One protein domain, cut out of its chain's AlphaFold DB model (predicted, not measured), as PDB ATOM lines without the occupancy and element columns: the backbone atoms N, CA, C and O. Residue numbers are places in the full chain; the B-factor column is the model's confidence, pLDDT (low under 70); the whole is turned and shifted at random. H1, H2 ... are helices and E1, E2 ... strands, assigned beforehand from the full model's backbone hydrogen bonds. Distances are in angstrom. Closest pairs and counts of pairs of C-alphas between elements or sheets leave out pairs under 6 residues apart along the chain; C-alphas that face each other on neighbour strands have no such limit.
ATOM      1  N   GLN A   7      26.366 146.432   7.949       92.44
ATOM      2  CA  GLN A   7      27.429 146.899   7.057       92.44
ATOM      3  C   GLN A   7      28.749 147.039   7.820       92.44
ATOM      4  O   GLN A   7      29.792 146.598   7.336       92.44
ATOM      5  N   GLY A   8      28.710 147.601   9.029       91.94
ATOM      6  CA  GLY A   8      29.865 147.670   9.924       91.94
ATOM      7  C   GLY A   8      30.411 146.286  10.281       91.94
ATOM      8  O   GLY A   8      31.625 146.071  10.259       91.94
ATOM      9  N   ALA A   9      29.523 145.320  10.530       92.31
ATOM     10  CA  ALA A   9      29.909 143.930  10.749       92.31
ATOM     11  C   ALA A   9      30.605 143.313   9.524       92.31
ATOM     12  O   ALA A   9      31.660 142.711   9.691       92.31
ATOM     13  N   PHE A  10      30.078 143.504   8.309       94.50
ATOM     14  CA  PHE A  10      30.736 143.056   7.072       94.50
ATOM     15  C   PHE A  10      32.128 143.680   6.905       94.50
ATOM     16  O   PHE A  10      33.100 142.970   6.673       94.50
ATOM     17  N   ASN A  11      32.248 144.992   7.112       92.25
ATOM     18  CA  ASN A  11      33.528 145.695   7.003       92.25
ATOM     19  C   ASN A  11      34.559 145.236   8.052       92.25
ATOM     20  O   ASN A  11      35.752 145.419   7.850       92.25
ATOM     21  N   THR A  12      34.110 144.673   9.179       91.19
ATOM     22  CA  THR A  12      34.987 144.196  10.263       91.19
ATOM     23  C   THR A  12      35.693 142.883   9.926       91.19
ATOM     24  O   THR A  12      36.728 142.603  10.528       91.19
ATOM     25  N   ILE A  13      35.108 142.083   9.032       91.88
ATOM     26  CA  ILE A  13      35.584 140.741   8.666       91.88
ATOM     27  C   ILE A  13      36.063 140.652   7.217       91.88
ATOM     28  O   ILE A  13      36.326 139.557   6.758       91.88
ATOM     29  N   SER A  14      36.041 141.754   6.460       91.19
ATOM     30  CA  SER A  14      36.335 141.731   5.027       91.19
ATOM     31  C   SER A  14      37.640 142.451   4.709       91.19
ATOM     32  O   SER A  14      37.733 143.676   4.812       91.19
ATOM     33  N   ASN A  15      38.599 141.695   4.196       86.69
ATOM     34  CA  ASN A  15      39.893 142.113   3.674       86.69
ATOM     35  C   ASN A  15      39.926 142.003   2.147       86.69
ATOM     36  O   ASN A  15      38.939 141.661   1.505       86.69
ATOM     37  N   THR A  16      41.036 142.376   1.510       83.62
ATOM     38  CA  THR A  16      41.123 142.512   0.042       83.62
ATOM     39  C   THR A  16      40.727 141.249  -0.726       83.62
ATOM     40  O   THR A  16      40.073 141.375  -1.762       83.62
ATOM     41  N   ASP A  17      41.092 140.077  -0.210       85.44
ATOM     42  CA  ASP A  17      40.935 138.788  -0.890       85.44
ATOM     43  C   ASP A  17      39.584 138.103  -0.576       85.44
ATOM     44  O   ASP A  17      39.233 137.105  -1.204       85.44
ATOM     45  N   ASP A  18      38.787 138.693   0.324       91.12
ATOM     46  CA  ASP A  18      37.484 138.172   0.737       91.12
ATOM     47  C   ASP A  18      36.352 138.442  -0.256       91.12
ATOM     48  O   ASP A  18      36.390 139.421  -1.019       91.12
ATOM     49  N   PRO A  19      35.252 137.669  -0.169       93.44
ATOM     50  CA  PRO A  19      34.042 137.948  -0.922       93.44
ATOM     51  C   PRO A  19      33.526 139.379  -0.720       93.44
ATOM     52  O   PRO A  19      33.409 139.890   0.398       93.44
ATOM     53  N   LYS A  20      33.140 140.023  -1.823       95.38
ATOM     54  CA  LYS A  20      32.674 141.410  -1.865       95.38
ATOM     55  C   LYS A  20      31.200 141.513  -2.194       95.38
ATOM     56  O   LYS A  20      30.645 140.729  -2.963       95.38
ATOM     57  N   GLN A  21      30.572 142.549  -1.649       95.56
ATOM     58  CA  GLN A  21      29.233 142.940  -2.058       95.56
ATOM     59  C   GLN A  21      29.270 143.549  -3.467       95.56
ATOM     60  O   GLN A  21      30.007 144.500  -3.732       95.56
ATOM     61  N   VAL A  22      28.416 143.051  -4.358       95.88
ATOM     62  CA  VAL A  22      28.163 143.654  -5.670       95.88
ATOM     63  C   VAL A  22      27.001 144.633  -5.527       95.88
ATOM     64  O   VAL A  22      25.832 144.240  -5.496       95.88
ATOM     65  N   THR A  23      27.326 145.919  -5.411       94.88
ATOM     66  CA  THR A  23      26.361 146.982  -5.083       94.88
ATOM     67  C   THR A  23      25.443 147.361  -6.241       94.88
ATOM     68  O   THR A  23      24.341 147.844  -5.991       94.88
ATOM     69  N   ASP A  24      25.859 147.133  -7.489       95.62
ATOM     70  CA  ASP A  24      25.091 147.463  -8.692       95.62
ATOM     71  C   ASP A  24      25.373 146.456  -9.811       95.62
ATOM     72  O   ASP A  24      26.524 146.260 -10.207       95.62
ATOM     73  N   TYR A  25      24.333 145.799 -10.325       95.06
ATOM     74  CA  TYR A  25      24.475 144.828 -11.409       95.06
ATOM     75  C   TYR A  25      23.217 144.739 -12.277       95.06
ATOM     76  O   TYR A  25      22.140 145.212 -11.915       95.06
ATOM     77  N   ARG A  26      23.332 144.144 -13.468       94.00
ATOM     78  CA  ARG A  26      22.187 143.954 -14.368       94.00
ATOM     79  C   ARG A  26      21.284 142.848 -13.822       94.00
ATOM     80  O   ARG A  26      21.782 141.834 -13.356       94.00
ATOM     81  N   LEU A  27      19.963 142.985 -13.939       92.38
ATOM     82  CA  LEU A  27      19.039 141.916 -13.533       92.38
ATOM     83  C   LEU A  27      19.496 140.545 -14.080       92.38
ATOM     84  O   LEU A  27      19.808 140.430 -15.268       92.38
ATOM     85  N   ASN A  28      19.523 139.535 -13.205       88.69
ATOM     86  CA  ASN A  28      19.975 138.158 -13.458       88.69
ATOM     87  C   ASN A  28      21.482 137.962 -13.728       88.69
ATOM     88  O   ASN A  28      21.864 136.880 -14.165       88.69
ATOM     89  N   SER A  29      22.348 138.954 -13.480       91.75
ATOM     90  CA  SER A  29      23.803 138.807 -13.691       91.75
ATOM     91  C   SER A  29      24.626 138.550 -12.424       91.75
ATOM     92  O   SER A  29      25.835 138.381 -12.528       91.75
ATOM     93  N   SER A  30      24.021 138.590 -11.234       93.31
ATOM     94  CA  SER A  30      24.700 138.352  -9.953       93.31
ATOM     95  C   SER A  30      23.682 138.015  -8.857       93.31
ATOM     96  O   SER A  30      22.493 138.323  -8.974       93.31
ATOM     97  N   SER A  31      24.165 137.395  -7.781       91.94
ATOM     98  CA  SER A  31      23.449 137.185  -6.519       91.94
ATOM     99  C   SER A  31      23.537 138.387  -5.562       91.94
ATOM    100  O   SER A  31      22.876 138.388  -4.522       91.94
ATOM    101  N   GLY A  32      24.344 139.401  -5.893       95.25
ATOM    102  CA  GLY A  32      24.709 140.499  -4.993       95.25
ATOM    103  C   GLY A  32      26.030 140.287  -4.248       95.25
ATOM    104  O   GLY A  32      26.452 141.180  -3.517       95.25
ATOM    105  N   TRP A  33      26.704 139.157  -4.470       96.12
ATOM    106  CA  TRP A  33      28.017 138.825  -3.913       96.12
ATOM    107  C   TRP A  33      28.972 138.367  -5.020       96.12
ATOM    108  O   TRP A  33      28.526 137.846  -6.045       96.12
ATOM    109  N   THR A  34      30.276 138.566  -4.825       95.06
ATOM    110  CA  THR A  34      31.303 137.846  -5.592       95.06
ATOM    111  C   THR A  34      31.425 136.409  -5.088       95.06
ATOM    112  O   THR A  34      30.902 136.064  -4.026       95.06
ATOM    113  N   ASP A  35      32.129 135.573  -5.846       91.50
ATOM    114  CA  ASP A  35      32.458 134.216  -5.412       91.50
ATOM    115  C   ASP A  35      33.397 134.220  -4.191       91.50
ATOM    116  O   ASP A  35      34.040 135.231  -3.888       91.50
ATOM    117  N   GLY A  36      33.460 133.074  -3.507       91.75
ATOM    118  CA  GLY A  36      34.287 132.837  -2.322       91.75
ATOM    119  C   GLY A  36      33.477 132.613  -1.041       91.75
ATOM    120  O   GLY A  36      32.246 132.497  -1.056       91.75
ATOM    121  N   GLN A  37      34.191 132.525   0.075       92.19
ATOM    122  CA  GLN A  37      33.662 132.339   1.425       92.19
ATOM    123  C   GLN A  37      34.614 132.993   2.429       92.19
ATOM    124  O   GLN A  37      35.750 133.265   2.073       92.19
ATOM    125  N   PHE A  38      34.125 133.244   3.638       92.69
ATOM    126  CA  PHE A  38      34.955 133.623   4.776       92.69
ATOM    127  C   PHE A  38      35.389 132.373   5.538       92.69
ATOM    128  O   PHE A  38      34.602 131.428   5.696       92.69
ATOM    129  N   GLU A  39      36.596 132.414   6.079       91.00
ATOM    130  CA  GLU A  39      37.162 131.405   6.959       91.00
ATOM    131  C   GLU A  39      37.121 131.883   8.408       91.00
ATOM    132  O   GLU A  39      37.635 132.941   8.748       91.00
ATOM    133  N   PHE A  40      36.569 131.075   9.307       91.38
ATOM    134  CA  PHE A  40      36.576 131.390  10.733       91.38
ATOM    135  C   PHE A  40      37.307 130.331  11.524       91.38
ATOM    136  O   PHE A  40      37.214 129.133  11.242       91.38
ATOM    137  N   MET A  41      37.968 130.781  12.583       90.50
ATOM    138  CA  MET A  41      38.628 129.923  13.544       90.50
ATOM    139  C   MET A  41      38.235 130.302  14.966       90.50
ATOM    140  O   MET A  41      38.170 131.473  15.338       90.50
ATOM    141  N   ILE A  42      37.974 129.276  15.767       91.56
ATOM    142  CA  ILE A  42      37.587 129.386  17.164       91.56
ATOM    143  C   ILE A  42      38.574 128.568  17.986       91.56
ATOM    144  O   ILE A  42      38.724 127.358  17.788       91.56
ATOM    145  N   TYR A  43      39.226 129.236  18.930       91.75
ATOM    146  CA  TYR A  43      40.073 128.607  19.934       91.75
ATOM    147  C   TYR A  43      39.307 128.547  21.243       91.75
ATOM    148  O   TYR A  43      38.792 129.567  21.697       91.75
ATOM    149  N   CYS A  44      39.255 127.371  21.856       92.31
ATOM    150  CA  CYS A  44      38.722 127.187  23.197       92.31
ATOM    151  C   CYS A  44      39.863 126.767  24.117       92.31
ATOM    152  O   CYS A  44      40.358 125.646  24.016       92.31
ATOM    153  N   PHE A  45      40.280 127.666  25.002       91.81
ATOM    154  CA  PHE A  45      41.295 127.417  26.019       91.81
ATOM    155  C   PHE A  45      40.603 127.006  27.313       91.81
ATOM    156  O   PHE A  45      39.886 127.813  27.909       91.81
ATOM    157  N   TYR A  46      40.808 125.765  27.744       88.81
ATOM    158  CA  TYR A  46      40.149 125.222  28.932       88.81
ATOM    159  C   TYR A  46      41.090 125.035  30.125       88.81
ATOM    160  O   TYR A  46      40.625 124.694  31.205       88.81
ATOM    161  N   GLY A  47      42.387 125.325  29.996       85.31
ATOM    162  CA  GLY A  47      43.341 125.238  31.107       85.31
ATOM    163  C   GLY A  47      43.712 123.803  31.465       85.31
ATOM    164  O   GLY A  47      42.942 122.874  31.260       85.31
ATOM    165  N   SER A  48      44.915 123.616  32.005       83.81
ATOM    166  CA  SER A  48      45.376 122.309  32.487       83.81
ATOM    167  C   SER A  48      45.735 122.406  33.960       83.81
ATOM    168  O   SER A  48      46.640 123.158  34.345       83.81
ATOM    169  N   LYS A  49      45.059 121.611  34.794       80.38
ATOM    170  CA  LYS A  49      45.378 121.527  36.223       80.38
ATOM    171  C   LYS A  49      46.715 120.815  36.445       80.38
ATOM    172  O   LYS A  49      47.560 121.292  37.203       80.38
ATOM    173  N   ALA A  50      46.955 119.724  35.715       80.69
ATOM    174  CA  ALA A  50      48.133 118.868  35.876       80.69
ATOM    175  C   ALA A  50      49.427 119.446  35.273       80.69
ATOM    176  O   ALA A  50      50.515 119.100  35.727       80.69
ATOM    177  N   SER A  51      49.345 120.335  34.276       74.94
ATOM    178  CA  SER A  51      50.531 120.855  33.577       74.94
ATOM    179  C   SER A  51      50.518 122.378  33.434       74.94
ATOM    180  O   SER A  51      49.481 123.015  33.602       74.94
ATOM    181  N   ASN A  52      51.683 122.990  33.205       75.81
ATOM    182  CA  ASN A  52      51.779 124.436  32.950       75.81
ATOM    183  C   ASN A  52      51.456 124.784  31.490       75.81
ATOM    184  O   ASN A  52      51.147 125.932  31.196       75.81
ATOM    185  N   THR A  53      51.459 123.797  30.593       76.88
ATOM    186  CA  THR A  53      50.971 123.950  29.222       76.88
ATOM    187  C   THR A  53      49.454 123.823  29.238       76.88
ATOM    188  O   THR A  53      48.912 122.809  29.664       76.88
ATOM    189  N   GLY A  54      48.745 124.864  28.822       75.31
ATOM    190  CA  GLY A  54      47.293 124.806  28.775       75.31
ATOM    191  C   GLY A  54      46.794 123.853  27.692       75.31
ATOM    192  O   GLY A  54      47.442 123.672  26.662       75.31
ATOM    193  N   GLU A  55      45.631 123.249  27.920       76.94
ATOM    194  CA  GLU A  55      44.958 122.441  26.908       76.94
ATOM    195  C   GLU A  55      43.915 123.289  26.163       76.94
ATOM    196  O   GLU A  55      43.247 124.153  26.746       76.94
ATOM    197  N   SER A  56      43.821 123.087  24.848       87.12
ATOM    198  CA  SER A  56      42.947 123.876  23.985       87.12
ATOM    199  C   SER A  56      42.464 123.095  22.776       87.12
ATOM    200  O   SER A  56      43.221 122.315  22.201       87.12
ATOM    201  N   ASP A  57      41.260 123.418  22.323       88.69
ATOM    202  CA  ASP A  57      40.727 122.964  21.045       88.69
ATOM    203  C   ASP A  57      40.766 124.103  20.025       88.69
ATOM    204  O   ASP A  57      40.547 125.271  20.355       88.69
ATOM    205  N   LYS A  58      41.004 123.741  18.764       88.12
ATOM    206  CA  LYS A  58      40.927 124.636  17.608       88.12
ATOM    207  C   LYS A  58      39.906 124.068  16.631       88.12
ATOM    208  O   LYS A  58      40.062 122.932  16.183       88.12
ATOM    209  N   LYS A  59      38.876 124.846  16.302       88.94
ATOM    210  CA  LYS A  59      37.827 124.467  15.347       88.94
ATOM    211  C   LYS A  59      37.631 125.576  14.328       88.94
ATOM    212  O   LYS A  59      37.596 126.740  14.705       88.94
ATOM    213  N   GLY A  60      37.481 125.205  13.062       88.75
ATOM    214  CA  GLY A  60      37.239 126.153  11.984       88.75
ATOM    215  C   GLY A  60      36.012 125.785  11.170       88.75
ATOM    216  O   GLY A  60      35.596 124.626  11.154       88.75
ATOM    217  N   PHE A  61      35.432 126.782  10.516       89.75
ATOM    218  CA  PHE A  61      34.322 126.610   9.588       89.75
ATOM    219  C   PHE A  61      34.387 127.669   8.489       89.75
ATOM    220  O   PHE A  61      35.006 128.718   8.658       89.75
ATOM    221  N   PHE A  62      33.710 127.389   7.381       90.25
ATOM    222  CA  PHE A  62      33.572 128.310   6.261       90.25
ATOM    223  C   PHE A  62      32.141 128.840   6.197       90.25
ATOM    224  O   PHE A  62      31.196 128.104   6.498       90.25
ATOM    225  N   ALA A  63      31.966 130.091   5.782       91.31
ATOM    226  CA  ALA A  63      30.640 130.665   5.570       91.31
ATOM    227  C   ALA A  63      30.614 131.575   4.345       91.31
ATOM    228  O   ALA A  63      31.443 132.475   4.202       91.31
ATOM    229  N   LYS A  64      29.621 131.394   3.470       93.25
ATOM    230  CA  LYS A  64      29.409 132.344   2.375       93.25
ATOM    231  C   LYS A  64      28.842 133.647   2.938       93.25
ATOM    232  O   LYS A  64      28.102 133.616   3.925       93.25
ATOM    233  N   PRO A  65      29.049 134.794   2.273       95.00
ATOM    234  CA  PRO A  65      28.408 136.046   2.675       95.00
ATOM    235  C   PRO A  65      26.884 135.926   2.793       95.00
ATOM    236  O   PRO A  65      26.278 136.489   3.698       95.00
ATOM    237  N   SER A  66      26.259 135.123   1.925       94.00
ATOM    238  CA  SER A  66      24.820 134.846   1.958       94.00
ATOM    239  C   SER A  66      24.347 134.112   3.215       94.00
ATOM    240  O   SER A  66      23.161 134.206   3.551       94.00
ATOM    241  N   ASP A  67      25.243 133.398   3.900       92.44
ATOM    242  CA  ASP A  67      24.961 132.680   5.148       92.44
ATOM    243  C   ASP A  67      25.065 133.602   6.370       92.44
ATOM    244  O   ASP A  67      24.467 133.316   7.404       92.44
ATOM    245  N   LEU A  68      25.788 134.720   6.239       93.88
ATOM    246  CA  LEU A  68      26.074 135.675   7.314       93.88
ATOM    247  C   LEU A  68      25.247 136.959   7.223       93.88
ATOM    248  O   LEU A  68      24.963 137.574   8.250       93.88
ATOM    249  N   PHE A  69      24.863 137.370   6.014       95.81
ATOM    250  CA  PHE A  69      24.267 138.675   5.754       95.81
ATOM    251  C   PHE A  69      22.974 138.571   4.947       95.81
ATOM    252  O   PHE A  69      22.787 137.705   4.085       95.81
ATOM    253  N   GLU A  70      22.063 139.495   5.225       95.69
ATOM    254  CA  GLU A  70      20.850 139.717   4.449       95.69
ATOM    255  C   GLU A  70      21.029 140.923   3.525       95.69
ATOM    256  O   GLU A  70      21.417 142.005   3.969       95.69
ATOM    257  N   LEU A  71      20.734 140.730   2.236       96.31
ATOM    258  CA  LEU A  71      20.729 141.794   1.239       96.31
ATOM    259  C   LEU A  71      19.302 142.257   0.948       96.31
ATOM    260  O   LEU A  71      18.419 141.451   0.656       96.31
ATOM    261  N   LYS A  72      19.108 143.575   0.924       96.25
ATOM    262  CA  LYS A  72      17.977 144.219   0.257       96.25
ATOM    263  C   LYS A  72      18.303 144.381  -1.220       96.25
ATOM    264  O   LYS A  72      19.401 144.824  -1.552       96.25
ATOM    265  N   TYR A  73      17.338 144.089  -2.087       96.19
ATOM    266  CA  TYR A  73      17.459 144.246  -3.535       96.19
ATOM    267  C   TYR A  73      16.485 145.318  -4.031       96.19
ATOM    268  O   TYR A  73      15.273 145.194  -3.857       96.19
ATOM    269  N   GLU A  74      17.004 146.362  -4.670       97.06
ATOM    270  CA  GLU A  74      16.209 147.450  -5.244       97.06
ATOM    271  C   GLU A  74      16.362 147.459  -6.764       97.06
ATOM    272  O   GLU A  74      17.444 147.709  -7.300       97.06
ATOM    273  N   ALA A  75      15.268 147.178  -7.474       95.50
ATOM    274  CA  ALA A  75      15.254 147.206  -8.927       95.50
ATOM    275  C   ALA A  75      15.015 148.627  -9.441       95.50
ATOM    276  O   ALA A  75      14.061 149.297  -9.048       95.50
ATOM    277  N   TYR A  76      15.840 149.065 -10.384       94.81
ATOM    278  CA  TYR A  76      15.657 150.334 -11.074       94.81
ATOM    279  C   TYR A  76      16.001 150.190 -12.554       94.81
ATOM    280  O   TYR A  76      16.671 149.250 -12.979       94.81
ATOM    281  N   SER A  77      15.487 151.091 -13.386       93.81
ATOM    282  CA  SER A  77      15.727 151.053 -14.828       93.81
ATOM    283  C   SER A  77      16.604 152.210 -15.265       93.81
ATOM    284  O   SER A  77      16.410 153.341 -14.831       93.81
ATOM    285  N   ARG A  78      17.543 151.926 -16.163       88.62
ATOM    286  CA  ARG A  78      18.285 152.936 -16.915       88.62
ATOM    287  C   ARG A  78      17.780 152.939 -18.357       88.62
ATOM    288  O   ARG A  78      17.384 151.889 -18.872       88.62
ATOM    289  N   PHE A  79      17.873 154.099 -19.005       88.38
ATOM    290  CA  PHE A  79      17.419 154.350 -20.378       88.38
ATOM    291  C   PHE A  79      15.895 154.259 -20.579       88.38
ATOM    292  O   PHE A  79      15.163 153.671 -19.782       88.38
ATOM    293  N   ASN A  80      15.436 154.836 -21.690       88.31
ATOM    294  CA  ASN A  80      14.041 154.797 -22.122       88.31
ATOM    295  C   ASN A  80      13.809 153.675 -23.141       88.31
ATOM    296  O   ASN A  80      14.750 153.132 -23.726       88.31
ATOM    297  N   TRP A  81      12.540 153.320 -23.348       82.75
ATOM    298  CA  TRP A  81      12.141 152.369 -24.387       82.75
ATOM    299  C   TRP A  81      12.664 152.823 -25.768       82.75
ATOM    300  O   TRP A  81      12.589 154.020 -26.058       82.75
ATOM    301  N   PRO A  82      13.198 151.914 -26.611       87.25
ATOM    302  CA  PRO A  82      13.245 150.449 -26.462       87.25
ATOM    303  C   PRO A  82      14.494 149.903 -25.746       87.25
ATOM    304  O   PRO A  82      14.600 148.699 -25.532       87.25
ATOM    305  N   PHE A  83      15.435 150.753 -25.330       89.88
ATOM    306  CA  PHE A  83      16.722 150.337 -24.749       89.88
ATOM    307  C   PHE A  83      16.710 150.219 -23.219       89.88
ATOM    308  O   PHE A  83      17.773 150.156 -22.597       89.88
ATOM    309  N   LYS A  84      15.519 150.205 -22.607       90.56
ATOM    310  CA  LYS A  84      15.332 150.125 -21.155       90.56
ATOM    311  C   LYS A  84      16.042 148.888 -20.601       90.56
ATOM    312  O   LYS A  84      15.750 147.761 -20.994       90.56
ATOM    313  N   LYS A  85      16.961 149.100 -19.660       92.75
ATOM    314  CA  LYS A  85      17.700 148.037 -18.967       92.75
ATOM    315  C   LYS A  85      17.405 148.097 -17.476       92.75
ATOM    316  O   LYS A  85      17.515 149.164 -16.877       92.75
ATOM    317  N   THR A  86      17.070 146.955 -16.883       94.38
ATOM    318  CA  THR A  86      16.841 146.829 -15.437       94.38
ATOM    319  C   THR A  86      18.132 146.446 -14.724       94.38
ATOM    320  O   THR A  86      18.819 145.499 -15.120       94.38
ATOM    321  N   TYR A  87      18.429 147.183 -13.667       95.62
ATOM    322  CA  TYR A  87      19.556 147.000 -12.769       95.62
ATOM    323  C   TYR A  87      19.036 146.732 -11.363       95.62
ATOM    324  O   TYR A  87      17.925 147.135 -11.013       95.62
ATOM    325  N   ILE A  88      19.849 146.044 -10.580       97.00
ATOM    326  CA  ILE A  88      19.619 145.760  -9.176       97.00
ATOM    327  C   ILE A  88      20.697 146.476  -8.379       97.00
ATOM    328  O   ILE A  88      21.885 146.329  -8.664       97.00
ATOM    329  N   ARG A  89      20.266 147.238  -7.378       96.62
ATOM    330  CA  ARG A  89      21.124 147.760  -6.322       96.62
ATOM    331  C   ARG A  89      20.979 146.892  -5.083       96.62
ATOM    332  O   ARG A  89      19.859 146.512  -4.743       96.62
ATOM    333  N   THR A  90      22.088 146.596  -4.412       97.00
ATOM    334  CA  THR A  90      22.072 145.828  -3.160       97.00
ATOM    335  C   THR A  90      22.504 146.664  -1.971       97.00
ATOM    336  O   THR A  90      23.289 147.606  -2.089       97.00
ATOM    337  N   THR A  91      21.993 146.320  -0.795       95.88
ATOM    338  CA  THR A  91      22.418 146.902   0.484       95.88
ATOM    339  C   THR A  91      22.373 145.826   1.553       95.88
ATOM    340  O   THR A  91      21.383 145.098   1.630       95.88
ATOM    341  N   ILE A  92      23.420 145.718   2.369       96.19
ATOM    342  CA  ILE A  92      23.425 144.823   3.528       96.19
ATOM    343  C   ILE A  92      22.506 145.424   4.593       96.19
ATOM    344  O   ILE A  92      22.723 146.548   5.037       96.19
ATOM    345  N   ILE A  93      21.464 144.690   4.978       94.94
ATOM    346  CA  ILE A  93      20.427 145.174   5.905       94.94
ATOM    347  C   ILE A  93      20.319 144.361   7.190       94.94
ATOM    348  O   ILE A  93      19.672 144.810   8.133       94.94
ATOM    349  N   GLY A  94      20.927 143.178   7.244       94.44
ATOM    350  CA  GLY A  94      20.751 142.276   8.372       94.44
ATOM    351  C   GLY A  94      21.897 141.295   8.540       94.44
ATOM    352  O   GLY A  94      22.651 141.020   7.604       94.44
ATOM    353  N   LEU A  95      21.999 140.775   9.758       94.06
ATOM    354  CA  LEU A  95      22.912 139.710  10.151       94.06
ATOM    355  C   LEU A  95      22.128 138.405  10.296       94.06
ATOM    356  O   LEU A  95      20.987 138.405  10.755       94.06
ATOM    357  N   LYS A  96      22.759 137.290   9.943       92.75
ATOM    358  CA  LYS A  96      22.211 135.942  10.092       92.75
ATOM    359  C   LYS A  96      23.017 135.143  11.109       92.75
ATOM    360  O   LYS A  96      24.217 135.352  11.293       92.75
ATOM    361  N   THR A  97      22.343 134.205  11.764       90.25
ATOM    362  CA  THR A  97      22.948 133.286  12.734       90.25
ATOM    363  C   THR A  97      23.189 131.930  12.087       90.25
ATOM    364  O   THR A  97      22.263 131.319  11.555       90.25
ATOM    365  N   ILE A  98      24.417 131.425  12.201       89.12
ATOM    366  CA  ILE A  98      24.754 130.052  11.824       89.12
ATOM    367  C   ILE A  98      24.457 129.130  13.007       89.12
ATOM    368  O   ILE A  98      24.901 129.370  14.130       89.12
ATOM    369  N   ASN A  99      23.699 128.064  12.754       88.12
ATOM    370  CA  ASN A  99      23.421 127.029  13.743       88.12
ATOM    371  C   ASN A  99      24.236 125.772  13.424       88.12
ATOM    372  O   ASN A  99      23.849 124.991  12.558       88.12
ATOM    373  N   PHE A 100      25.321 125.551  14.168       86.50
ATOM    374  CA  PHE A 100      26.216 124.400  13.988       86.50
ATOM    375  C   PHE A 100      25.622 123.052  14.419       86.50
ATOM    376  O   PHE A 100      26.233 122.019  14.183       86.50
ATOM    377  N   LEU A 101      24.423 123.029  15.015       80.38
ATOM    378  CA  LEU A 101      23.670 121.781  15.196       80.38
ATOM    379  C   LEU A 101      22.968 121.339  13.902       80.38
ATOM    380  O   LEU A 101      22.465 120.222  13.824       80.38
ATOM    381  N   ASN A 102      22.892 122.215  12.895       76.31
ATOM    382  CA  ASN A 102      22.376 121.870  11.580       76.31
ATOM    383  C   ASN A 102      23.509 121.313  10.705       76.31
ATOM    384  O   ASN A 102      24.516 121.981  10.472       76.31
ATOM    385  N   ASN A 103      23.300 120.115  10.160       66.19
ATOM    386  CA  ASN A 103      24.278 119.402   9.340       66.19
ATOM    387  C   ASN A 103      24.601 120.103   7.998       66.19
ATOM    388  O   ASN A 103      25.550 119.728   7.316       66.19
ATOM    389  N   ASN A 104      23.850 121.147   7.624       67.56
ATOM    390  CA  ASN A 104      24.080 121.937   6.405       67.56
ATOM    391  C   ASN A 104      25.461 122.619   6.341       67.56
ATOM    392  O   ASN A 104      25.898 122.975   5.251       67.56
ATOM    393  N   TYR A 105      26.141 122.794   7.478       65.00
ATOM    394  CA  TYR A 105      27.471 123.416   7.556       65.00
ATOM    395  C   TYR A 105      28.612 122.393   7.682       65.00
ATOM    396  O   TYR A 105      29.750 122.755   7.967       65.00
ATOM    397  N   GLY A 106      28.320 121.107   7.459       57.88
ATOM    398  CA  GLY A 106      29.321 120.063   7.239       57.88
ATOM    399  C   GLY A 106      30.052 119.544   8.478       57.88
ATOM    400  O   GLY A 106      30.727 118.524   8.370       57.88
ATOM    401  N   THR A 107      29.939 120.170   9.656       62.53
ATOM    402  CA  THR A 107      30.458 119.612  10.919       62.53
ATOM    403  C   THR A 107      29.760 120.244  12.125       62.53
ATOM    404  O   THR A 107      29.574 121.460  12.172       62.53
ATOM    405  N   VAL A 108      29.411 119.429  13.125       74.88
ATOM    406  CA  VAL A 108      29.033 119.942  14.447       74.88
ATOM    407  C   VAL A 108      30.291 120.497  15.109       74.88
ATOM    408  O   VAL A 108      31.288 119.793  15.269       74.88
ATOM    409  N   LEU A 109      30.270 121.778  15.467       84.62
ATOM    410  CA  LEU A 109      31.423 122.445  16.062       84.62
ATOM    411  C   LEU A 109      31.490 122.134  17.570       84.62
ATOM    412  O   LEU A 109      31.096 122.938  18.411       84.62
ATOM    413  N   GLU A 110      31.920 120.912  17.887       86.94
ATOM    414  CA  GLU A 110      31.985 120.369  19.251       86.94
ATOM    415  C   GLU A 110      33.322 120.677  19.929       86.94
ATOM    416  O   GLU A 110      34.379 120.537  19.317       86.94
ATOM    417  N   PHE A 111      33.289 121.040  21.207       87.69
ATOM    418  CA  PHE A 111      34.478 121.229  22.044       87.69
ATOM    419  C   PHE A 111      34.540 120.148  23.130       87.69
ATOM    420  O   PHE A 111      33.567 119.417  23.327       87.69
ATOM    421  N   GLN A 112      35.675 120.047  23.832       85.50
ATOM    422  CA  GLN A 112      35.833 119.145  24.981       85.50
ATOM    423  C   GLN A 112      34.676 119.213  25.981       85.50
ATOM    424  O   GLN A 112      33.986 120.215  26.108       85.50
ATOM    425  N   THR A 113      34.490 118.141  26.750       82.12
ATOM    426  CA  THR A 113      33.566 118.171  27.893       82.12
ATOM    427  C   THR A 113      34.130 119.007  29.037       82.12
ATOM    428  O   THR A 113      35.343 119.081  29.236       82.12
ATOM    429  N   TRP A 114      33.242 119.625  29.816       78.94
ATOM    430  CA  TRP A 114      33.656 120.366  30.999       78.94
ATOM    431  C   TRP A 114      33.998 119.407  32.139       78.94
ATOM    432  O   TRP A 114      33.115 118.927  32.847       78.94
ATOM    433  N   ASP A 115      35.287 119.118  32.305       82.19
ATOM    434  CA  ASP A 115      35.808 118.300  33.400       82.19
ATOM    435  C   ASP A 115      36.593 119.168  34.384       82.19
ATOM    436  O   ASP A 115      37.776 119.453  34.195       82.19
ATOM    437  N   LEU A 116      35.926 119.576  35.461       82.12
ATOM    438  CA  LEU A 116      36.512 120.415  36.504       82.12
ATOM    439  C   LEU A 116      37.654 119.733  37.283       82.12
ATOM    440  O   LEU A 116      38.393 120.424  37.982       82.12
ATOM    441  N   ASN A 117      37.826 118.405  37.188       78.69
ATOM    442  CA  ASN A 117      38.987 117.728  37.781       78.69
ATOM    443  C   ASN A 117      40.267 118.017  36.996       78.69
ATOM    444  O   ASN A 117      41.361 118.044  37.561       78.69
ATOM    445  N   ARG A 118      40.126 118.168  35.678       78.69
ATOM    446  CA  ARG A 118      41.240 118.263  34.731       78.69
ATOM    447  C   ARG A 118      41.497 119.698  34.289       78.69
ATOM    448  O   ARG A 118      42.654 120.073  34.086       78.69
ATOM    449  N   PHE A 119      40.431 120.477  34.156       86.75
ATOM    450  CA  PHE A 119      40.405 121.760  33.467       86.75
ATOM    451  C   PHE A 119      39.966 122.904  34.386       86.75
ATOM    452  O   PHE A 119      39.516 122.695  35.511       86.75
ATOM    453  N   SER A 120      40.146 124.127  33.896       85.31
ATOM    454  CA  SER A 120      39.759 125.374  34.555       85.31
ATOM    455  C   SER A 120      38.248 125.450  34.798       85.31
ATOM    456  O   SER A 120      37.428 124.900  34.054       85.31
ATOM    457  N   ASN A 121      37.877 126.229  35.813       84.06
ATOM    458  CA  ASN A 121      36.504 126.637  36.103       84.06
ATOM    459  C   ASN A 121      35.918 127.542  35.008       84.06
ATOM    460  O   ASN A 121      34.723 127.826  35.021       84.06
ATOM    461  N   GLU A 122      36.743 128.009  34.075       87.12
ATOM    462  CA  GLU A 122      36.375 128.923  33.001       87.12
ATOM    463  C   GLU A 122      37.016 128.480  31.687       87.12
ATOM    464  O   GLU A 122      38.189 128.100  31.653       87.12
ATOM    465  N   TRP A 123      36.262 128.577  30.596       90.81
ATOM    466  CA  TRP A 123      36.789 128.451  29.243       90.81
ATOM    467  C   TRP A 123      36.931 129.820  28.608       90.81
ATOM    468  O   TRP A 123      36.006 130.630  28.640       90.81
ATOM    469  N   LYS A 124      38.065 130.063  27.962       92.38
ATOM    470  CA  LYS A 124      38.250 131.247  27.131       92.38
ATOM    471  C   LYS A 124      38.057 130.874  25.668       92.38
ATOM    472  O   LYS A 124      38.831 130.094  25.120       92.38
ATOM    473  N   PHE A 125      37.075 131.493  25.030       93.25
ATOM    474  CA  PHE A 125      36.900 131.456  23.586       93.25
ATOM    475  C   PHE A 125      37.612 132.640  22.941       93.25
ATOM    476  O   PHE A 125      37.513 133.759  23.436       93.25
ATOM    477  N   SER A 126      38.306 132.396  21.835       93.50
ATOM    478  CA  SER A 126      38.916 133.420  20.983       93.50
ATOM    479  C   SER A 126      38.477 133.182  19.547       93.50
ATOM    480  O   SER A 126      38.562 132.051  19.065       93.50
ATOM    481  N   PHE A 127      37.987 134.230  18.892       93.50
ATOM    482  CA  PHE A 127      37.456 134.167  17.536       93.50
ATOM    483  C   PHE A 127      38.340 134.972  16.590       93.50
ATOM    484  O   PHE A 127      38.760 136.087  16.903       93.50
ATOM    485  N   GLU A 128      38.563 134.437  15.399       92.31
ATOM    486  CA  GLU A 128      39.196 135.154  14.298       92.31
ATOM    487  C   GLU A 128      38.519 134.793  12.977       92.31
ATOM    488  O   GLU A 128      38.049 133.667  12.788       92.31
ATOM    489  N   GLU A 129      38.448 135.778  12.093       92.69
ATOM    490  CA  GLU A 129      38.317 135.550  10.658       92.69
ATOM    491  C   GLU A 129      39.750 135.393  10.101       92.69
ATOM    492  O   GLU A 129      40.696 135.997  10.629       92.69
ATOM    493  N   VAL A 130      39.948 134.462   9.168       88.44
ATOM    494  CA  VAL A 130      41.268 133.975   8.762       88.44
ATOM    495  C   VAL A 130      41.513 134.154   7.276       88.44
ATOM    496  O   VAL A 130      41.159 133.294   6.486       88.44
ATOM    497  N   ASP A 131      42.344 135.128   6.928       81.06
ATOM    498  CA  ASP A 131      42.993 135.128   5.619       81.06
ATOM    499  C   ASP A 131      44.302 134.327   5.616       81.06
ATOM    500  O   ASP A 131      45.000 134.188   6.632       81.06
ATOM    501  N   ASP A 132      44.736 133.935   4.421       71.00
ATOM    502  CA  ASP A 132      46.136 133.602   4.146       71.00
ATOM    503  C   ASP A 132      46.949 134.907   3.939       71.00
ATOM    504  O   ASP A 132      46.557 135.726   3.097       71.00
ATOM    505  N   PRO A 133      48.107 135.160   4.620       67.69
ATOM    506  CA  PRO A 133      49.190 134.189   4.848       67.69
ATOM    507  C   PRO A 133      50.069 134.419   6.128       67.69
ATOM    508  O   PRO A 133      49.773 135.229   7.012       67.69
ATOM    509  N   LEU A 134      51.217 133.716   6.172       57.75
ATOM    510  CA  LEU A 134      52.275 133.656   7.205       57.75
ATOM    511  C   LEU A 134      51.767 133.337   8.619       57.75
ATOM    512  O   LEU A 134      51.213 134.183   9.316       57.75
ATOM    513  N   ILE A 135      52.050 132.115   9.068       67.94
ATOM    514  CA  ILE A 135      51.769 131.670  10.432       67.94
ATOM    515  C   ILE A 135      52.785 132.305  11.388       67.94
ATOM    516  O   ILE A 135      53.988 132.070  11.267       67.94
ATOM    517  N   ILE A 136      52.294 133.054  12.370       67.69
ATOM    518  CA  ILE A 136      53.059 133.495  13.534       67.69
ATOM    519  C   ILE A 136      52.671 132.611  14.717       67.69
ATOM    520  O   ILE A 136      51.493 132.449  15.040       67.69
ATOM    521  N   GLU A 137      53.675 132.058  15.392       75.12
ATOM    522  CA  GLU A 137      53.500 131.407  16.686       75.12
ATOM    523  C   GLU A 137      53.604 132.452  17.796       75.12
ATOM    524  O   GLU A 137      54.637 133.093  17.980       75.12
ATOM    525  N   THR A 138      52.521 132.631  18.549       73.50
ATOM    526  CA  THR A 138      52.485 133.518  19.712       73.50
ATOM    527  C   THR A 138      52.349 132.687  20.976       73.50
ATOM    528  O   THR A 138      51.492 131.808  21.056       73.50
ATOM    529  N   LYS A 139      53.173 132.981  21.985       77.31
ATOM    530  CA  LYS A 139      52.989 132.446  23.336       77.31
ATOM    531  C   LYS A 139      52.023 133.339  24.102       77.31
ATOM    532  O   LYS A 139      52.261 134.538  24.225       77.31
ATOM    533  N   GLN A 140      50.956 132.754  24.627       81.75
ATOM    534  CA  GLN A 140      49.983 133.433  25.471       81.75
ATOM    535  C   GLN A 140      49.930 132.743  26.830       81.75
ATOM    536  O   GLN A 140      49.693 131.544  26.889       81.75
ATOM    537  N   SER A 141      50.116 133.501  27.909       81.94
ATOM    538  CA  SER A 141      49.897 133.006  29.270       81.94
ATOM    539  C   SER A 141      48.520 133.455  29.751       81.94
ATOM    540  O   SER A 141      48.186 134.637  29.646       81.94
ATOM    541  N   ILE A 142      47.702 132.520  30.228       82.31
ATOM    542  CA  ILE A 142      46.355 132.776  30.750       82.31
ATOM    543  C   ILE A 142      46.300 132.288  32.196       82.31
ATOM    544  O   ILE A 142      46.451 131.095  32.462       82.31
ATOM    545  N   SER A 143      46.023 133.206  33.122       83.25
ATOM    546  CA  SER A 143      45.716 132.863  34.513       83.25
ATOM    547  C   SER A 143      44.313 132.266  34.596       83.25
ATOM    548  O   SER A 143      43.345 132.919  34.211       83.25
ATOM    549  N   SER A 144      44.221 131.024  35.059       82.19
ATOM    550  CA  SER A 144      42.994 130.231  35.133       82.19
ATOM    551  C   SER A 144      42.712 129.826  36.577       82.19
ATOM    552  O   SER A 144      43.641 129.606  37.360       82.19
ATOM    553  N   LYS A 145      41.430 129.729  36.931       80.75
ATOM    554  CA  LYS A 145      40.978 129.303  38.259       80.75
ATOM    555  C   LYS A 145      40.617 127.828  38.250       80.75
ATOM    556  O   LYS A 145      39.923 127.371  37.348       80.75
ATOM    557  N   PHE A 146      41.029 127.107  39.279       79.25
ATOM    558  CA  PHE A 146      40.755 125.687  39.458       79.25
ATOM    559  C   PHE A 146      40.168 125.442  40.844       79.25
ATOM    560  O   PHE A 146      40.474 126.151  41.803       79.25
ATOM    561  N   ASN A 147      39.358 124.397  40.977       76.25
ATOM    562  CA  ASN A 147      38.921 123.933  42.291       76.25
ATOM    563  C   ASN A 147      40.084 123.222  42.996       76.25
ATOM    564  O   ASN A 147      40.575 122.211  42.487       76.25
ATOM    565  N   ALA A 148      40.507 123.701  44.169       64.06
ATOM    566  CA  ALA A 148      41.650 123.140  44.895       64.06
ATOM    567  C   ALA A 148      41.363 121.736  45.463       64.06
ATOM    568  O   ALA A 148      42.266 120.908  45.531       64.06
ATOM    569  N   ASN A 149      40.101 121.425  45.792       55.62
ATOM    570  CA  ASN A 149      39.723 120.187  46.481       55.62
ATOM    571  C   ASN A 149      38.650 119.403  45.715       55.62
ATOM    572  O   ASN A 149      37.472 119.753  45.758       55.62
ATOM    573  N   PHE A 150      39.045 118.295  45.092       52.59
ATOM    574  CA  PHE A 150      38.130 117.192  44.807       52.59
ATOM    575  C   PHE A 150      38.317 116.150  45.900       52.59
ATOM    576  O   PHE A 150      39.178 115.280  45.789       52.59
ATOM    577  N   SER A 151      37.555 116.245  46.992       42.59
ATOM    578  CA  SER A 151      37.423 115.089  47.874       42.59
ATOM    579  C   SER A 151      36.562 114.062  47.147       42.59
ATOM    580  O   SER A 151      35.338 114.174  47.082       42.59
ATOM    581  N   THR A 152      37.201 113.050  46.568       42.44
ATOM    582  CA  THR A 152      36.522 111.800  46.241       42.44
ATOM    583  C   THR A 152      36.129 111.134  47.556       42.44
ATOM    584  O   THR A 152      36.812 110.252  48.067       42.44
ATOM    585  N   GLU A 153      35.011 111.557  48.143       38.91
ATOM    586  CA  GLU A 153      34.304 110.675  49.060       38.91
ATOM    587  C   GLU A 153      33.766 109.515  48.219       38.91
ATOM    588  O   GLU A 153      32.673 109.576  47.661       38.91
ATOM    589  N   LEU A 154      34.565 108.450  48.118       39.56
ATOM    590  CA  LEU A 154      34.071 107.094  47.918       39.56
ATOM    591  C   LEU A 154      33.149 106.782  49.107       39.56
ATOM    592  O   LEU A 154      33.545 106.137  50.074       39.56
ATOM    593  N   SER A 155      31.915 107.287  49.064       40.34
ATOM    594  CA  SER A 155      30.833 106.715  49.857       40.34
ATOM    595  C   SER A 155      30.722 105.262  49.413       40.34
ATOM    596  O   SER A 155      30.581 104.990  48.223       40.34
ATOM    597  N   GLY A 156      30.899 104.333  50.352       40.09
ATOM    598  CA  GLY A 156      31.077 102.900  50.120       40.09
ATOM    599  C   GLY A 156      29.849 102.170  49.575       40.09
ATOM    600  O   GLY A 156      29.414 101.189  50.166       40.09
ATOM    601  N   THR A 157      29.310 102.606  48.436       40.38
ATOM    602  CA  THR A 157      28.305 101.880  47.659       40.38
ATOM    603  C   THR A 157      28.675 101.990  46.180       40.38
ATOM    604  O   THR A 157      28.838 103.076  45.639       40.38
ATOM    605  N   ILE A 158      28.862 100.840  45.536       43.38
ATOM    606  CA  ILE A 158      29.705 100.609  44.349       43.38
ATOM    607  C   ILE A 158      29.204 101.272  43.039       43.38
ATOM    608  O   ILE A 158      29.772 101.019  41.987       43.38
ATOM    609  N   PHE A 159      28.188 102.142  43.032       39.34
ATOM    610  CA  PHE A 159      27.585 102.596  41.764       39.34
ATOM    611  C   PHE A 159      27.092 104.044  41.684       39.34
ATOM    612  O   PHE A 159      26.461 104.394  40.692       39.34
ATOM    613  N   GLU A 160      27.398 104.918  42.643       39.47
ATOM    614  CA  GLU A 160      26.940 106.310  42.558       39.47
ATOM    615  C   GLU A 160      28.111 107.264  42.297       39.47
ATOM    616  O   GLU A 160      28.725 107.813  43.212       39.47
ATOM    617  N   VAL A 161      28.425 107.490  41.014       43.97
ATOM    618  CA  VAL A 161      29.137 108.706  40.594       43.97
ATOM    619  C   VAL A 161      28.155 109.858  40.793       43.97
ATOM    620  O   VAL A 161      27.463 110.294  39.877       43.97
ATOM    621  N   VAL A 162      28.020 110.305  42.041       43.06
ATOM    622  CA  VAL A 162      27.218 111.475  42.393       43.06
ATOM    623  C   VAL A 162      27.770 112.637  41.585       43.06
ATOM    624  O   VAL A 162      28.953 112.952  41.696       43.06
ATOM    625  N   LYS A 163      26.913 113.251  40.764       44.66
ATOM    626  CA  LYS A 163      27.201 114.442  39.960       44.66
ATOM    627  C   LYS A 163      27.985 115.435  40.821       44.66
ATOM    628  O   LYS A 163      27.421 116.081  41.706       44.66
ATOM    629  N   VAL A 164      29.301 115.484  40.610       49.81
ATOM    630  CA  VAL A 164      30.254 116.238  41.432       49.81
ATOM    631  C   VAL A 164      30.056 117.708  41.075       49.81
ATOM    632  O   VAL A 164      30.750 118.245  40.226       49.81
ATOM    633  N   GLY A 165      28.986 118.303  41.599       44.41
ATOM    634  CA  GLY A 165      28.414 119.602  41.225       44.41
ATOM    635  C   GLY A 165      27.780 120.295  42.427       44.41
ATOM    636  O   GLY A 165      27.949 121.487  42.654       44.41
ATOM    637  N   THR A 166      27.070 119.527  43.248       43.31
ATOM    638  CA  THR A 166      26.190 120.064  44.295       43.31
ATOM    639  C   THR A 166      26.860 120.251  45.661       43.31
ATOM    640  O   THR A 166      26.240 120.826  46.549       43.31
ATOM    641  N   LYS A 167      28.115 119.810  45.855       45.62
ATOM    642  CA  LYS A 167      28.869 119.968  47.122       45.62
ATOM    643  C   LYS A 167      29.903 121.120  47.117       45.62
ATOM    644  O   LYS A 167      30.617 121.289  48.097       45.62
ATOM    645  N   TYR A 168      29.979 121.946  46.068       54.06
ATOM    646  CA  TYR A 168      31.052 122.949  45.883       54.06
ATOM    647  C   TYR A 168      30.884 124.295  46.603       54.06
ATOM    648  O   TYR A 168      31.666 125.211  46.373       54.06
ATOM    649  N   GLY A 169      29.906 124.447  47.499       46.12
ATOM    650  CA  GLY A 169      29.636 125.728  48.173       46.12
ATOM    651  C   GLY A 169      30.770 126.272  49.062       46.12
ATOM    652  O   GLY A 169      30.636 127.375  49.580       46.12
ATOM    653  N   ALA A 170      31.864 125.523  49.251       45.75
ATOM    654  CA  ALA A 170      33.006 125.897  50.090       45.75
ATOM    655  C   ALA A 170      34.382 125.492  49.504       45.75
ATOM    656  O   ALA A 170      35.340 125.311  50.257       45.75
ATOM    657  N   SER A 171      34.509 125.284  48.185       56.00
ATOM    658  CA  SER A 171      35.806 124.943  47.581       56.00
ATOM    659  C   SER A 171      36.765 126.137  47.608       56.00
ATOM    660  O   SER A 171      36.424 127.223  47.148       56.00
ATOM    661  N   ILE A 172      37.984 125.926  48.108       62.06
ATOM    662  CA  ILE A 172      39.097 126.866  47.930       62.06
ATOM    663  C   ILE A 172      39.419 126.883  46.428       62.06
ATOM    664  O   ILE A 172      39.621 125.823  45.836       62.06
ATOM    665  N   GLU A 173      39.407 128.053  45.793       71.94
ATOM    666  CA  GLU A 173      39.882 128.213  44.413       71.94
ATOM    667  C   GLU A 173      41.404 128.404  44.424       71.94
ATOM    668  O   GLU A 173      41.933 129.147  45.253       71.94
ATOM    669  N   GLU A 174      42.108 127.767  43.493       76.88
ATOM    670  CA  GLU A 174      43.521 128.028  43.222       76.88
ATOM    671  C   GLU A 174      43.680 128.664  41.837       76.88
ATOM    672  O   GLU A 174      43.033 128.259  40.871       76.88
ATOM    673  N   SER A 175      44.540 129.676  41.733       79.31
ATOM    674  CA  SER A 175      44.865 130.313  40.454       79.31
ATOM    675  C   SER A 175      46.182 129.762  39.929       79.31
ATOM    676  O   SER A 175      47.182 129.748  40.648       79.31
ATOM    677  N   LYS A 176      46.209 129.361  38.660       82.00
ATOM    678  CA  LYS A 176      47.412 128.879  37.977       82.00
ATOM    679  C   LYS A 176      47.499 129.486  36.582       82.00
ATOM    680  O   LYS A 176      46.498 129.562  35.874       82.00
ATOM    681  N   SER A 177      48.699 129.901  36.179       82.06
ATOM    682  CA  SER A 177      48.939 130.360  34.809       82.06
ATOM    683  C   SER A 177      49.221 129.176  33.893       82.06
ATOM    684  O   SER A 177      50.076 128.343  34.201       82.06
ATOM    685  N   ASN A 178      48.509 129.114  32.772       84.69
ATOM    686  CA  ASN A 178      48.759 128.166  31.700       84.69
ATOM    687  C   ASN A 178      49.291 128.885  30.461       84.69
ATOM    688  O   ASN A 178      48.715 129.883  30.029       84.69
ATOM    689  N   ASP A 179      50.344 128.338  29.861       78.25
ATOM    690  CA  ASP A 179      50.920 128.837  28.616       78.25
ATOM    691  C   ASP A 179      50.355 128.086  27.408       78.25
ATOM    692  O   ASP A 179      50.259 126.857  27.404       78.25
ATOM    693  N   TYR A 180      50.028 128.832  26.358       79.31
ATOM    694  CA  TYR A 180      49.480 128.338  25.100       79.31
ATOM    695  C   TYR A 180      50.330 128.832  23.934       79.31
ATOM    696  O   TYR A 180      50.726 129.999  23.895       79.31
ATOM    697  N   ILE A 181      50.577 127.957  22.959       73.69
ATOM    698  CA  ILE A 181      51.168 128.337  21.673       73.69
ATOM    699  C   ILE A 181      50.024 128.474  20.671       73.69
ATOM    700  O   ILE A 181      49.416 127.483  20.276       73.69
ATOM    701  N   VAL A 182      49.727 129.707  20.266       74.75
ATOM    702  CA  VAL A 182      48.657 130.017  19.313       74.75
ATOM    703  C   VAL A 182      49.274 130.364  17.965       74.75
ATOM    704  O   VAL A 182      50.116 131.256  17.868       74.75
ATOM    705  N   LYS A 183      48.843 129.655  16.920       67.44
ATOM    706  CA  LYS A 183      49.207 129.920  15.523       67.44
ATOM    707  C   LYS A 183      48.169 130.843  14.905       67.44
ATOM    708  O   LYS A 183      47.054 130.383  14.673       67.44
ATOM    709  N   LYS A 184      48.544 132.092  14.636       67.81
ATOM    710  CA  LYS A 184      47.696 133.092  13.964       67.81
ATOM    711  C   LYS A 184      48.291 133.462  12.616       67.81
ATOM    712  O   LYS A 184      49.511 133.384  12.466       67.81
ATOM    713  N   THR A 185      47.470 133.862  11.651       70.06
ATOM    714  CA  THR A 185      47.995 134.450  10.411       70.06
ATOM    715  C   THR A 185      48.179 135.957  10.586       70.06
ATOM    716  O   THR A 185      47.614 136.575  11.491       70.06
ATOM    717  N   THR A 186      49.035 136.559   9.763       73.69
ATOM    718  CA  THR A 186      49.347 137.999   9.863       73.69
ATOM    719  C   THR A 186      48.197 138.911   9.459       73.69
ATOM    720  O   THR A 186      48.184 140.078   9.851       73.69
ATOM    721  N   LYS A 187      47.269 138.395   8.653       80.62
ATOM    722  CA  LYS A 187      46.167 139.166   8.081       80.62
ATOM    723  C   LYS A 187      44.823 138.923   8.767       80.62
ATOM    724  O   LYS A 187      43.998 139.828   8.715       80.62
ATOM    725  N   SER A 188      44.678 137.810   9.500       85.19
ATOM    726  CA  SER A 188      43.473 137.475  10.264       85.19
ATOM    727  C   SER A 188      42.863 138.670  10.990       85.19
ATOM    728  O   SER A 188      43.528 139.361  11.777       85.19
ATOM    729  N   ASN A 189      41.558 138.867  10.824       89.19
ATOM    730  CA  ASN A 189      40.827 139.824  11.636       89.19
ATOM    731  C   ASN A 189      40.491 139.215  13.007       89.19
ATOM    732  O   ASN A 189      39.677 138.303  13.142       89.19
ATOM    733  N   ASN A 190      41.080 139.769  14.072       89.94
ATOM    734  CA  ASN A 190      40.749 139.373  15.443       89.94
ATOM    735  C   ASN A 190      39.313 139.812  15.807       89.94
ATOM    736  O   ASN A 190      38.976 141.009  15.785       89.94
ATOM    737  N   LEU A 191      38.484 138.833  16.180       92.69
ATOM    738  CA  LEU A 191      37.090 139.001  16.595       92.69
ATOM    739  C   LEU A 191      36.901 138.935  18.116       92.69
ATOM    740  O   LEU A 191      35.771 138.844  18.602       92.69
ATOM    741  N   PHE A 192      38.009 139.083  18.842       92.12
ATOM    742  CA  PHE A 192      38.133 139.160  20.288       92.12
ATOM    743  C   PHE A 192      37.750 137.879  21.026       92.12
ATOM    744  O   PHE A 192      37.461 136.828  20.448       92.12
ATOM    745  N   ASP A 193      37.818 137.989  22.348       93.69
ATOM    746  CA  ASP A 193      37.734 136.879  23.269       93.69
ATOM    747  C   ASP A 193      36.486 137.011  24.150       93.69
ATOM    748  O   ASP A 193      36.027 138.114  24.442       93.69
ATOM    749  N   SER A 194      35.972 135.882  24.626       93.50
ATOM    750  CA  SER A 194      34.957 135.830  25.678       93.50
ATOM    751  C   SER A 194      35.294 134.702  26.639       93.50
ATOM    752  O   SER A 194      35.659 133.606  26.216       93.50
ATOM    753  N   VAL A 195      35.148 134.956  27.936       90.88
ATOM    754  CA  VAL A 195      35.326 133.943  28.979       90.88
ATOM    755  C   VAL A 195      33.955 133.439  29.407       90.88
ATOM    756  O   VAL A 195      33.043 134.233  29.625       90.88
ATOM    757  N   ILE A 196      33.807 132.122  29.485       89.50
ATOM    758  CA  ILE A 196      32.588 131.444  29.907       89.50
ATOM    759  C   ILE A 196      32.902 130.669  31.185       89.50
ATOM    760  O   ILE A 196      33.701 129.732  31.134       89.50
ATOM    761  N   PRO A 197      32.291 131.028  32.322       85.62
ATOM    762  CA  PRO A 197      32.440 130.271  33.557       85.62
ATOM    763  C   PRO A 197      31.578 129.007  33.595       85.62
ATOM    764  O   PRO A 197      30.486 128.973  33.038       85.62
ATOM    765  N   PHE A 198      32.027 127.972  34.304       80.50
ATOM    766  CA  PHE A 198      31.288 126.707  34.444       80.50
ATOM    767  C   PHE A 198      29.952 126.887  35.147       80.50
ATOM    768  O   PHE A 198      28.967 126.225  34.837       80.50
ATOM    769  N   TYR A 199      29.937 127.785  36.127       79.06
ATOM    770  CA  TYR A 199      28.765 128.071  36.936       79.06
ATOM    771  C   TYR A 199      27.717 128.913  36.192       79.06
ATOM    772  O   TYR A 199      26.651 129.178  36.750       79.06
TER     773      TYR A 199
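What this domain is: This is residues 7 to 199 of the 233 residues of an uncharacterized protein of Flavobacterium omnivorum (UniProt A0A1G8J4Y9). Picture a long rod of two small sheets set end to end: E1, E5 and E4, with the E4 and E5 hairpin sticking out at its tip, residues 79 to 84, and then the twisted sheet E3, E2, E6, E9. The long hairpin of E7 and E8 stands over one face of the second sheet, and the long loop between these strands makes the far end of the rod, where residues 155 to 160 stick out; the small helices H1 and H2 sit where the two sheets meet. The printed part has 193 residues, under half of them in named elements, with two helices and nine strands in the order H1 E1 E2 E3 H2 E4 E5 E6 E7 E8 E9; the class is mostly strand. The sheets run E1 - E5 - E4, E3 - E2 - E6 - E9 and E7 - E8, all antiparallel. The whole is only just loose, close to extended, with a radius of gyration of the C-alphas of 24.2 A, and spans 91 by 38 by 25 A.

How they stand to each other: Look first at H1, residues 7 to 12, which is on the sheet of E1, residues 24 to 26, E5, residues 85 to 95, and E4, residues 69 to 78, at a height over the sheet of 9.0 A. Its closest C-alphas to E5 are those of Gln 7 and Ile 92, 5.7 A apart. In this sheet E1 is an edge strand beside E5, with N 25 and O 88 at 3.0 A, and the hairpin of E4 and E5 has N 74 and O 89 at 2.9 A. Next find the hairpin of E2, residues 38 to 45, and E3, residues 56 to 63, where N 42 and O 59 are 2.8 A apart. H2, residues 65 to 68, follows E3 by a tight link and only grazes the sheet of E1, E5 and E4. E2 is also a neighbour of E6, residues 122 to 129, with N 43 and O 126 at 2.9 A. E6 in turn is the antiparallel neighbour of E9, residues 189 to 197, with N 125 and O 194 at 2.8 A. In the hairpin of E7, residues 135 to 147, and E8, residues 173 to 185, N 140 and O 180 are 2.9 A apart. The closest C-alphas of E6 and E7 are those of Glu 122 and Lys 145, 7.0 A apart, while E7 and E9 are apart. In H1 every O i to N i+4 pair is within hydrogen-bond range; H2 is too short for such a pair.

Where its parts are: Find C-alpha 7 at (27.429, 146.899, 7.057), where H1 begins, 8.6 A long. E1 is 7.3 A long. From C-alpha 38 at (34.955, 133.623, 4.776), E2 runs 23.0 A, and E3 comes back over 23.2 A. After H2, 5.2 A long, E4 runs 27.4 A and E5 30.7 A. E6 is 23.4 A long, E7 35.2 A and E8 35.5 A. E9 runs 25.3 A and ends with C-alpha 197 at (32.440, 130.271, 33.557).

The domain as a whole: The two C-alphas farthest apart are those of Pro 82 and Gly 156, 91.9 A. Without residues 79 to 84 and 155 to 160, which stand free, the body spans 79 by 36 by 25 A. The printed part has no cut. The long links are H1 to E1, E1 to E2, E5 to E6 and E7 to E8; look at residues 96 to 121 and 148 to 172 for the longest two. The mean pLDDT of the printed part is 81.1, and 36 residues are under 70: residues 103 to 107, 133 to 136, 148 to 172 and 183 to 184.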